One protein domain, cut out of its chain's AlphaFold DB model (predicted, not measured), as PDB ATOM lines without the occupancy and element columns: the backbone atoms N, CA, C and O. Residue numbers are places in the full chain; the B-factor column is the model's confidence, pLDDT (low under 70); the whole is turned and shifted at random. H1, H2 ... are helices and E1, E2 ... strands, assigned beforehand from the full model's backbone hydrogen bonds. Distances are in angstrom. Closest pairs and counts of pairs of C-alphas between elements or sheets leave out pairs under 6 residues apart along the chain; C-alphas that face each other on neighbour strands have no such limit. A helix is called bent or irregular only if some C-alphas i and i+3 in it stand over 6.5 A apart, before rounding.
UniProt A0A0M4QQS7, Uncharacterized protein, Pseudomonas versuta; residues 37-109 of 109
ATOM      1  N   TYR A  37     -45.237  -3.739  38.961       94.69
ATOM      2  CA  TYR A  37     -45.742  -4.457  37.780       94.69
ATOM      3  C   TYR A  37     -46.146  -3.557  36.608       94.69
ATOM      4  O   TYR A  37     -46.494  -4.025  35.526       94.69
ATOM      5  N   HIS A  38     -46.134  -2.241  36.819       91.19
ATOM      6  CA  HIS A  38     -46.634  -1.268  35.856       91.19
ATOM      7  C   HIS A  38     -45.631  -0.141  35.663       91.19
ATOM      8  O   HIS A  38     -45.118   0.408  36.638       91.19
ATOM      9  N   GLN A  39     -45.385   0.250  34.411       86.00
ATOM     10  CA  GLN A  39     -44.432   1.323  34.097       86.00
ATOM     11  C   GLN A  39     -44.804   2.647  34.774       86.00
ATOM     12  O   GLN A  39     -43.928   3.386  35.211       86.00
ATOM     13  N   GLN A  40     -46.098   2.918  34.949       87.50
ATOM     14  CA  GLN A  40     -46.577   4.094  35.680       87.50
ATOM     15  C   GLN A  40     -46.093   4.134  37.133       87.50
ATOM     16  O   GLN A  40     -45.882   5.219  37.662       87.50
ATOM     17  N   ALA A  41     -45.854   2.981  37.766       86.38
ATOM     18  CA  ALA A  41     -45.305   2.946  39.115       86.38
ATOM     19  C   ALA A  41     -43.866   3.484  39.159       86.38
ATOM     20  O   ALA A  41     -43.515   4.151  40.123       86.38
ATOM     21  N   LEU A  42     -43.061   3.273  38.108       84.25
ATOM     22  CA  LEU A  42     -41.735   3.891  37.985       84.25
ATOM     23  C   LEU A  42     -41.840   5.405  37.786       84.25
ATOM     24  O   LEU A  42     -41.068   6.148  38.383       84.25
ATOM     25  N   VAL A  43     -42.819   5.862  36.993       84.12
ATOM     26  CA  VAL A  43     -43.064   7.297  36.764       84.12
ATOM     27  C   VAL A  43     -43.372   8.018  38.079       84.12
ATOM     28  O   VAL A  43     -42.807   9.072  38.348       84.12
ATOM     29  N   SER A  44     -44.190   7.414  38.941       85.44
ATOM     30  CA  SER A  44     -44.519   7.970  40.260       85.44
ATOM     31  C   SER A  44     -43.320   8.105  41.206       85.44
ATOM     32  O   SER A  44     -43.426   8.790  42.219       85.44
ATOM     33  N   LEU A  45     -42.191   7.453  40.909       86.12
ATOM     34  CA  LEU A  45     -40.972   7.510  41.719       86.12
ATOM     35  C   LEU A  45     -39.970   8.559  41.226       86.12
ATOM     36  O   LEU A  45     -38.935   8.722  41.865       86.12
ATOM     37  N   TYR A  46     -40.232   9.263  40.119       80.94
ATOM     38  CA  TYR A  46     -39.312  10.298  39.617       80.94
ATOM     39  C   TYR A  46     -39.149  11.472  40.584       80.94
ATOM     40  O   TYR A  46     -38.067  12.046  40.658       80.94
ATOM     41  N   ASP A  47     -40.198  11.800  41.342       80.69
ATOM     42  CA  ASP A  47     -40.175  12.879  42.336       80.69
ATOM     43  C   ASP A  47     -39.573  12.444  43.686       80.69
ATOM     44  O   ASP A  47     -39.463  13.255  44.609       80.69
ATOM     45  N   ALA A  48     -39.192  11.169  43.830       83.44
ATOM     46  CA  ALA A  48     -38.534  10.681  45.035       83.44
ATOM     47  C   ALA A  48     -37.154  11.330  45.209       83.44
ATOM     48  O   ALA A  48     -36.502  11.750  44.248       83.44
ATOM     49  N   GLN A  49     -36.673  11.394  46.452       80.25
ATOM     50  CA  GLN A  49     -35.362  11.982  46.710       80.25
ATOM     51  C   GLN A  49     -34.247  11.150  46.061       80.25
ATOM     52  O   GLN A  49     -34.332   9.925  45.937       80.25
ATOM     53  N   ALA A  50     -33.154  11.816  45.676       77.38
ATOM     54  CA  ALA A  50     -31.972  11.128  45.171       77.38
ATOM     55  C   ALA A  50     -31.501  10.069  46.183       77.38
ATOM     56  O   ALA A  50     -31.375  10.349  47.377       77.38
ATOM     57  N   HIS A  51     -31.229   8.854  45.700       78.38
ATOM     58  CA  HIS A  51     -30.820   7.709  46.522       78.38
ATOM     59  C   HIS A  51     -31.820   7.279  47.618       78.38
ATOM     60  O   HIS A  51     -31.442   6.635  48.607       78.38
ATOM     61  N   GLU A  52     -33.104   7.594  47.445       84.38
ATOM     62  CA  GLU A  52     -34.186   7.055  48.270       84.38
ATOM     63  C   GLU A  52     -34.367   5.542  48.079       84.38
ATOM     64  O   GLU A  52     -34.925   4.877  48.943       84.38
ATOM     65  N   PHE A  53     -33.829   4.955  47.015       90.94
ATOM     66  CA  PHE A  53     -33.819   3.512  46.814       90.94
ATOM     67  C   PHE A  53     -32.402   3.028  46.530       90.94
ATOM     68  O   PHE A  53     -31.597   3.703  45.880       90.94
ATOM     69  N   ASP A  54     -32.071   1.849  47.045       93.44
ATOM     70  CA  ASP A  54     -30.715   1.328  46.937       93.44
ATOM     71  C   ASP A  54     -30.514   0.601  45.605       93.44
ATOM     72  O   ASP A  54     -29.522   0.840  44.918       93.44
ATOM     73  N   LEU A  55     -31.475  -0.229  45.194       95.12
ATOM     74  CA  LEU A  55     -31.368  -1.025  43.975       95.12
ATOM     75  C   LEU A  55     -32.696  -1.088  43.217       95.12
ATOM     76  O   LEU A  55     -33.720  -1.425  43.801       95.12
ATOM     77  N   LEU A  56     -32.651  -0.840  41.909       95.94
ATOM     78  CA  LEU A  56     -33.703  -1.187  40.956       95.94
ATOM     79  C   LEU A  56     -33.238  -2.349  40.073       95.94
ATOM     80  O   LEU A  56     -32.282  -2.203  39.311       95.94
ATOM     81  N   LEU A  57     -33.931  -3.482  40.147       96.50
ATOM     82  CA  LEU A  57     -33.873  -4.539  39.140       96.50
ATOM     83  C   LEU A  57     -35.024  -4.294  38.167       96.50
ATOM     84  O   LEU A  57     -36.170  -4.347  38.589       96.50
ATOM     85  N   ILE A  58     -34.749  -4.005  36.900       95.56
ATOM     86  CA  ILE A  58     -35.787  -3.737  35.898       95.56
ATOM     87  C   ILE A  58     -35.672  -4.715  34.732       95.56
ATOM     88  O   ILE A  58     -34.577  -4.938  34.214       95.56
ATOM     89  N   SER A  59     -36.787  -5.309  34.309       94.94
ATOM     90  CA  SER A  59     -36.779  -6.177  33.135       94.94
ATOM     91  C   SER A  59     -36.513  -5.365  31.871       94.94
ATOM     92  O   SER A  59     -36.899  -4.199  31.749       94.94
ATOM     93  N   GLN A  60     -35.828  -5.975  30.909       92.31
ATOM     94  CA  GLN A  60     -35.485  -5.322  29.651       92.31
ATOM     95  C   GLN A  60     -36.737  -4.837  28.907       92.31
ATOM     96  O   GLN A  60     -36.737  -3.729  28.378       92.31
ATOM     97  N   GLU A  61     -37.817  -5.622  28.935       91.06
ATOM     98  CA  GLU A  61     -39.132  -5.244  28.404       91.06
ATOM     99  C   GLU A  61     -39.638  -3.946  29.053       91.06
ATOM    100  O   GLU A  61     -39.980  -2.982  28.367       91.06
ATOM    101  N   MET A  62     -39.608  -3.874  30.387       91.56
ATOM    102  CA  MET A  62     -40.119  -2.725  31.129       91.56
ATOM    103  C   MET A  62     -39.249  -1.472  30.986       91.56
ATOM    104  O   MET A  62     -39.775  -0.358  31.042       91.56
ATOM    105  N   ALA A  63     -37.944  -1.635  30.762       89.69
ATOM    106  CA  ALA A  63     -37.013  -0.532  30.555       89.69
ATOM    107  C   ALA A  63     -37.197   0.184  29.200       89.69
ATOM    108  O   ALA A  63     -36.731   1.313  29.055       89.69
ATOM    109  N   GLY A  64     -37.879  -0.439  28.229       84.94
ATOM    110  CA  GLY A  64     -38.022   0.071  26.858       84.94
ATOM    111  C   GLY A  64     -37.396  -0.827  25.781       84.94
ATOM    112  O   GLY A  64     -37.214  -0.386  24.647       84.94
ATOM    113  N   GLY A  65     -37.066  -2.075  26.122       81.25
ATOM    114  CA  GLY A  65     -36.508  -3.077  25.217       81.25
ATOM    115  C   GLY A  65     -34.979  -3.054  25.117       81.25
ATOM    116  O   GLY A  65     -34.279  -2.340  25.833       81.25
ATOM    117  N   ALA A  66     -34.440  -3.856  24.192       70.62
ATOM    118  CA  ALA A  66     -32.997  -4.089  24.029       70.62
ATOM    119  C   ALA A  66     -32.171  -2.841  23.657       70.62
ATOM    120  O   ALA A  66     -30.948  -2.862  23.756       70.62
ATOM    121  N   ALA A  67     -32.826  -1.769  23.202       72.94
ATOM    122  CA  ALA A  67     -32.179  -0.546  22.729       72.94
ATOM    123  C   ALA A  67     -31.942   0.500  23.836       72.94
ATOM    124  O   ALA A  67     -31.522   1.618  23.538       72.94
ATOM    125  N   VAL A  68     -32.227   0.171  25.099       81.19
ATOM    126  CA  VAL A  68     -32.013   1.089  26.221       81.19
ATOM    127  C   VAL A  68     -30.527   1.345  26.450       81.19
ATOM    128  O   VAL A  68     -29.757   0.441  26.772       81.19
ATOM    129  N   ASP A  69     -30.146   2.618  26.365       85.00
ATOM    130  CA  ASP A  69     -28.869   3.097  26.879       85.00
ATOM    131  C   ASP A  69     -28.917   3.097  28.414       85.00
ATOM    132  O   ASP A  69     -29.604   3.904  29.049       85.00
ATOM    133  N   VAL A  70     -28.181   2.163  29.014       81.31
ATOM    134  CA  VAL A  70     -28.141   1.952  30.465       81.31
ATOM    135  C   VAL A  70     -27.583   3.173  31.201       81.31
ATOM    136  O   VAL A  70     -28.035   3.481  32.306       81.31
ATOM    137  N   GLU A  71     -26.608   3.881  30.629       85.06
ATOM    138  CA  GLU A  71     -26.025   5.062  31.268       85.06
ATOM    139  C   GLU A  71     -26.991   6.241  31.233       85.06
ATOM    140  O   GLU A  71     -27.166   6.930  32.243       85.06
ATOM    141  N   ALA A  72     -27.658   6.454  30.097       86.75
ATOM    142  CA  ALA A  72     -28.710   7.456  29.986       86.75
ATOM    143  C   ALA A  72     -29.868   7.148  30.949       86.75
ATOM    144  O   ALA A  72     -30.336   8.044  31.655       86.75
ATOM    145  N   TYR A  73     -30.268   5.876  31.054       86.38
ATOM    146  CA  TYR A  73     -31.322   5.440  31.969       86.38
ATOM    147  C   TYR A  73     -30.955   5.702  33.434       86.38
ATOM    148  O   TYR A  73     -31.768   6.234  34.187       86.38
ATOM    149  N   ARG A  74     -29.713   5.405  33.843       86.06
ATOM    150  CA  ARG A  74     -29.217   5.722  35.195       86.06
ATOM    151  C   ARG A  74     -29.230   7.215  35.485       86.06
ATOM    152  O   ARG A  74     -29.664   7.610  36.560       86.06
ATOM    153  N   LYS A  75     -28.791   8.044  34.533       85.94
ATOM    154  CA  LYS A  75     -28.804   9.507  34.692       85.94
ATOM    155  C   LYS A  75     -30.221  10.054  34.854       85.94
ATOM    156  O   LYS A  75     -30.416  10.978  35.636       85.94
ATOM    157  N   ALA A  76     -31.194   9.478  34.149       87.38
ATOM    158  CA  ALA A  76     -32.599   9.863  34.259       87.38
ATOM    159  C   ALA A  76     -33.268   9.399  35.567       87.38
ATOM    160  O   ALA A  76     -34.297   9.949  35.938       87.38
ATOM    161  N   ASN A  77     -32.689   8.418  36.270       88.12
ATOM    162  CA  ASN A  77     -33.291   7.765  37.433       88.12
ATOM    163  C   ASN A  77     -32.383   7.852  38.681       88.12
ATOM    164  O   ASN A  77     -32.004   6.842  39.283       88.12
ATOM    165  N   ALA A  78     -32.027   9.078  39.074       87.50
ATOM    166  CA  ALA A  78     -31.106   9.367  40.181       87.50
ATOM    167  C   ALA A  78     -31.639   9.005  41.589       87.50
ATOM    168  O   ALA A  78     -30.875   8.968  42.559       87.50
ATOM    169  N   GLN A  79     -32.934   8.708  41.728       90.88
ATOM    170  CA  GLN A  79     -33.526   8.192  42.966       90.88
ATOM    171  C   GLN A  79     -32.987   6.803  43.352       90.88
ATOM    172  O   GLN A  79     -33.039   6.428  44.525       90.88
ATOM    173  N   PHE A  80     -32.396   6.068  42.403       91.62
ATOM    174  CA  PHE A  80     -31.753   4.776  42.640       91.62
ATOM    175  C   PHE A  80     -30.230   4.907  42.710       91.62
ATOM    176  O   PHE A  80     -29.606   5.526  41.850       91.62
ATOM    177  N   ARG A  81     -29.592   4.279  43.706       91.31
ATOM    178  CA  ARG A  81     -28.117   4.163  43.747       91.31
ATOM    179  C   ARG A  81     -27.594   3.209  42.678       91.31
ATOM    180  O   ARG A  81     -26.616   3.506  41.996       91.31
ATOM    181  N   HIS A  82     -28.269   2.076  42.518       92.75
ATOM    182  CA  HIS A  82     -27.932   1.056  41.538       92.75
ATOM    183  C   HIS A  82     -29.158   0.720  40.690       92.75
ATOM    184  O   HIS A  82     -30.259   0.564  41.208       92.75
ATOM    185  N   ILE A  83     -28.957   0.575  39.382       93.44
ATOM    186  CA  ILE A  83     -29.973   0.096  38.442       93.44
ATOM    187  C   ILE A  83     -29.384  -1.079  37.680       93.44
ATOM    188  O   ILE A  83     -28.220  -1.036  37.286       93.44
ATOM    189  N   LEU A  84     -30.149  -2.135  37.468       94.31
ATOM    190  CA  LEU A  84     -29.736  -3.274  36.662       94.31
ATOM    191  C   LEU A  84     -30.879  -3.670  35.756       94.31
ATOM    192  O   LEU A  84     -31.978  -3.947  36.227       94.31
ATOM    193  N   ILE A  85     -30.582  -3.707  34.464       93.88
ATOM    194  CA  ILE A  85     -31.516  -4.176  33.455       93.88
ATOM    195  C   ILE A  85     -31.229  -5.653  33.224       93.88
ATOM    196  O   ILE A  85     -30.086  -6.005  32.923       93.88
ATOM    197  N   TYR A  86     -32.232  -6.508  33.396       93.75
ATOM    198  CA  TYR A  86     -32.085  -7.943  33.176       93.75
ATOM    199  C   TYR A  86     -32.949  -8.420  32.007       93.75
ATOM    200  O   TYR A  86     -34.081  -7.963  31.856       93.75
ATOM    201  N   PRO A  87     -32.433  -9.337  31.170       92.31
ATOM    202  CA  PRO A  87     -33.208  -9.888  30.066       92.31
ATOM    203  C   PRO A  87     -34.285 -10.857  30.564       92.31
ATOM    204  O   PRO A  87     -35.382 -10.872  30.021       92.31
ATOM    205  N   ASP A  88     -33.960 -11.650  31.587       93.94
ATOM    206  CA  ASP A  88     -34.826 -12.683  32.144       93.94
ATOM    207  C   ASP A  88     -34.397 -13.062  33.579       93.94
ATOM    208  O   ASP A  88     -33.203 -13.035  33.923       93.94
ATOM    209  N   ALA A  89     -35.375 -13.404  34.418       95.56
ATOM    210  CA  ALA A  89     -35.183 -13.738  35.822       95.56
ATOM    211  C   ALA A  89     -34.429 -15.057  36.043       95.56
ATOM    212  O   ALA A  89     -33.615 -15.114  36.965       95.56
ATOM    213  N   ASP A  90     -34.613 -16.087  35.211       95.25
ATOM    214  CA  ASP A  90     -33.901 -17.368  35.348       95.25
ATOM    215  C   ASP A  90     -32.396 -17.208  35.086       95.25
ATOM    216  O   ASP A  90     -31.568 -17.932  35.643       95.25
ATOM    217  N   THR A  91     -32.012 -16.203  34.295       94.69
ATOM    218  CA  THR A  91     -30.599 -15.870  34.055       94.69
ATOM    219  C   THR A  91     -29.971 -15.069  35.199       94.69
ATOM    220  O   THR A  91     -28.771 -15.213  35.475       94.69
ATOM    221  N   LEU A  92     -30.747 -14.194  35.847       95.81
ATOM    222  CA  LEU A  92     -30.260 -13.307  36.907       95.81
ATOM    223  C   LEU A  92     -30.329 -13.950  38.299       95.81
ATOM    224  O   LEU A  92     -29.385 -13.808  39.073       95.81
ATOM    225  N   ALA A  93     -31.400 -14.679  38.613       96.44
ATOM    226  CA  ALA A  93     -31.624 -15.322  39.906       96.44
ATOM    227  C   ALA A  93     -30.425 -16.133  40.434       96.44
ATOM    228  O   ALA A  93     -30.058 -15.904  41.588       96.44
ATOM    229  N   PRO A  94     -29.754 -17.005  39.650       96.50
ATOM    230  CA  PRO A  94     -28.589 -17.756  40.135       96.50
ATOM    231  C   PRO A  94     -27.348 -16.884  40.386       96.50
ATOM    232  O   PRO A  94     -26.366 -17.362  40.948       96.50
ATOM    233  N   LYS A  95     -27.358 -15.616  39.959       95.75
ATOM    234  CA  LYS A  95     -26.241 -14.671  40.094       95.75
ATOM    235  C   LYS A  95     -26.471 -13.629  41.189       95.75
ATOM    236  O   LYS A  95     -25.596 -12.790  41.385       95.75
ATOM    237  N   ILE A  96     -27.609 -13.660  41.886       94.94
ATOM    238  CA  ILE A  96     -27.975 -12.650  42.889       94.94
ATOM    239  C   ILE A  96     -26.924 -12.529  43.995       94.94
ATOM    240  O   ILE A  96     -26.540 -11.409  44.313       94.94
ATOM    241  N   ASP A  97     -26.398 -13.633  44.529       92.62
ATOM    242  CA  ASP A  97     -25.346 -13.576  45.554       92.62
ATOM    243  C   ASP A  97     -24.094 -12.839  45.066       92.62
ATOM    244  O   ASP A  97     -23.623 -11.901  45.711       92.62
ATOM    245  N   ALA A  98     -23.583 -13.217  43.892       92.56
ATOM    246  CA  ALA A  98     -22.408 -12.583  43.298       92.56
ATOM    247  C   ALA A  98     -22.666 -11.108  42.963       92.56
ATOM    248  O   ALA A  98     -21.814 -10.252  43.190       92.56
ATOM    249  N   LEU A  99     -23.860 -10.799  42.457       92.94
ATOM    250  CA  LEU A  99     -24.275  -9.433  42.178       92.94
ATOM    251  C   LEU A  99     -24.275  -8.587  43.455       92.94
ATOM    252  O   LEU A  99     -23.766  -7.468  43.471       92.94
ATOM    253  N   MET A 100     -24.829  -9.137  44.530       93.19
ATOM    254  CA  MET A 100     -25.001  -8.441  45.794       93.19
ATOM    255  C   MET A 100     -23.690  -8.191  46.538       93.19
ATOM    256  O   MET A 100     -23.604  -7.210  47.269       93.19
ATOM    257  N   GLN A 101     -22.648  -8.988  46.297       90.56
ATOM    258  CA  GLN A 101     -21.288  -8.702  46.776       90.56
ATOM    259  C   GLN A 101     -20.713  -7.403  46.186       90.56
ATOM    260  O   GLN A 101     -19.944  -6.714  46.846       90.56
ATOM    261  N   GLY A 102     -21.106  -7.037  44.961       88.81
ATOM    262  CA  GLY A 102     -20.690  -5.780  44.331       88.81
ATOM    263  C   GLY A 102     -21.531  -4.558  44.721       88.81
ATOM    264  O   GLY A 102     -21.152  -3.437  44.386       88.81
ATOM    265  N   ILE A 103     -22.673  -4.762  45.385       90.38
ATOM    266  CA  ILE A 103     -23.656  -3.710  45.701       90.38
ATOM    267  C   ILE A 103     -23.693  -3.425  47.202       90.38
ATOM    268  O   ILE A 103     -23.680  -2.266  47.610       90.38
ATOM    269  N   ASP A 104     -23.746  -4.473  48.023       88.88
ATOM    270  CA  ASP A 104     -23.799  -4.376  49.476       88.88
ATOM    271  C   ASP A 104     -22.473  -4.852  50.082       88.88
ATOM    272  O   ASP A 104     -22.200  -6.058  50.078       88.88
ATOM    273  N   PRO A 105     -21.675  -3.954  50.684       78.38
ATOM    274  CA  PRO A 105     -20.474  -4.330  51.432       78.38
ATOM    275  C   PRO A 105     -20.759  -5.340  52.554       78.38
ATOM    276  O   PRO A 105     -19.889  -6.132  52.919       78.38
ATOM    277  N   SER A 106     -21.987  -5.344  53.082       77.81
ATOM    278  CA  SER A 106     -22.449  -6.259  54.132       77.81
ATOM    279  C   SER A 106     -22.693  -7.683  53.621       77.81
ATOM    280  O   SER A 106     -22.966  -8.577  54.416       77.81
ATOM    281  N   SER A 107     -22.602  -7.926  52.309       76.00
ATOM    282  CA  SER A 107     -22.756  -9.267  51.729       76.00
ATOM    283  C   SER A 107     -21.606 -10.224  52.017       76.00
ATOM    284  O   SER A 107     -21.769 -11.419  51.796       76.00
ATOM    285  N   HIS A 108     -20.459  -9.723  52.478       65.62
ATOM    286  CA  HIS A 108     -19.276 -10.533  52.779       65.62
ATOM    287  C   HIS A 108     -19.238 -11.082  54.214       65.62
ATOM    288  O   HIS A 108     -18.250 -11.716  54.584       65.62
ATOM    289  N   ILE A 109     -20.260 -10.783  55.021       57.22
ATOM    290  CA  ILE A 109     -20.296 -11.025  56.470       57.22
ATOM    291  C   ILE A 109     -21.160 -12.243  56.791       57.22
ATOM    292  O   ILE A 109     -22.278 -12.328  56.235       57.22
TER     293      ILE A 109
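What this domain is: This is residues 37 to 109 of the 109 residues of an uncharacterized protein of Pseudomonas versuta (UniProt A0A0M4QQS7). Two parallel strands, E1 and E2, run side by side as a narrow ribbon in the middle, with H1 and H3 towards one face and the arm of H4 and H5 across a gap on the other. Contacts between these parts are few: H3 packs on E2, H2 follows straight on from the end of E1, and H4 comes near E2 with little contact before the chain turns a corner into H5. The printed part has 73 residues with five named helices and two named strands, in the order H1 E1 H2 H3 E2 H4 H5, and the class is mixed, helices and strands. The whole is compact, with a radius of gyration of the C-alphas of 12.9 A, and spans 35 by 28 by 22 A.

Where its parts are: H1 is residues 39 to 43, beginning at C-alpha 39 at (-44.432, 1.323, 34.097). E1 is residues 53 to 59, 17.0 A from first to last C-alpha, and begins at (-33.819, 3.512, 46.814). H2 is residues 60 to 63, 5.1 A long, and H3 is residues 70 to 76, 9.8 A long. E2 is residues 80 to 86, 15.9 A long. H4, residues 89 to 101, is 18.4 A long and irregular: C-alphas 94 and 97 are 7.6 A apart. H5 is residues 105 to 108, ending at C-alpha 108 at (-19.276, -10.533, 52.779); it is neither bent nor irregular, but only just: C-alphas 105 and 108 are 6.5 A apart.

How they stand to each other: E1 and E2 are parallel neighbours, with 17 degrees between their directions. N 56 and O 82 are within hydrogen-bond range at 2.9 A, as are N 84 and O 56 at 2.8 A. E1, H2 H3 and E2 make a strand-helix-strand unit, two parallel neighbour strands with helices between, and its crossover is right-handed. The closest C-alphas of H3 and E2 are those of Arg 74 and Ile 83, 6.5 A apart. H1 and H2 are close but not clearly touching, with the C-alphas of Gln 39 and Met 62 closest at 6.6 A. The closest C-alphas of E2 and H4 are those of Tyr 86 and Leu 92, 6.8 A apart. E1 and H4 are only just apart, at 8.2 A. H4, with residues 97 to 101 alone, touches H5 only at the corner; the closest C-alphas, of Gln 101 and Ser 107, are 5.2 A apart. In H1 and H3 every O i to N i+4 pair is within hydrogen-bond range, in H4 5 of 9 are, and H2 and H5 are too short for such a pair.

The domain as a whole: The two C-alphas farthest apart are those of Ala 67 and Ile 109, at 37.3 A. The printed part has no cut and no long link; it ends at residue 109, the chain's last. The mean pLDDT of the printed part is 87.8, and residues 108 to 109 are under 70.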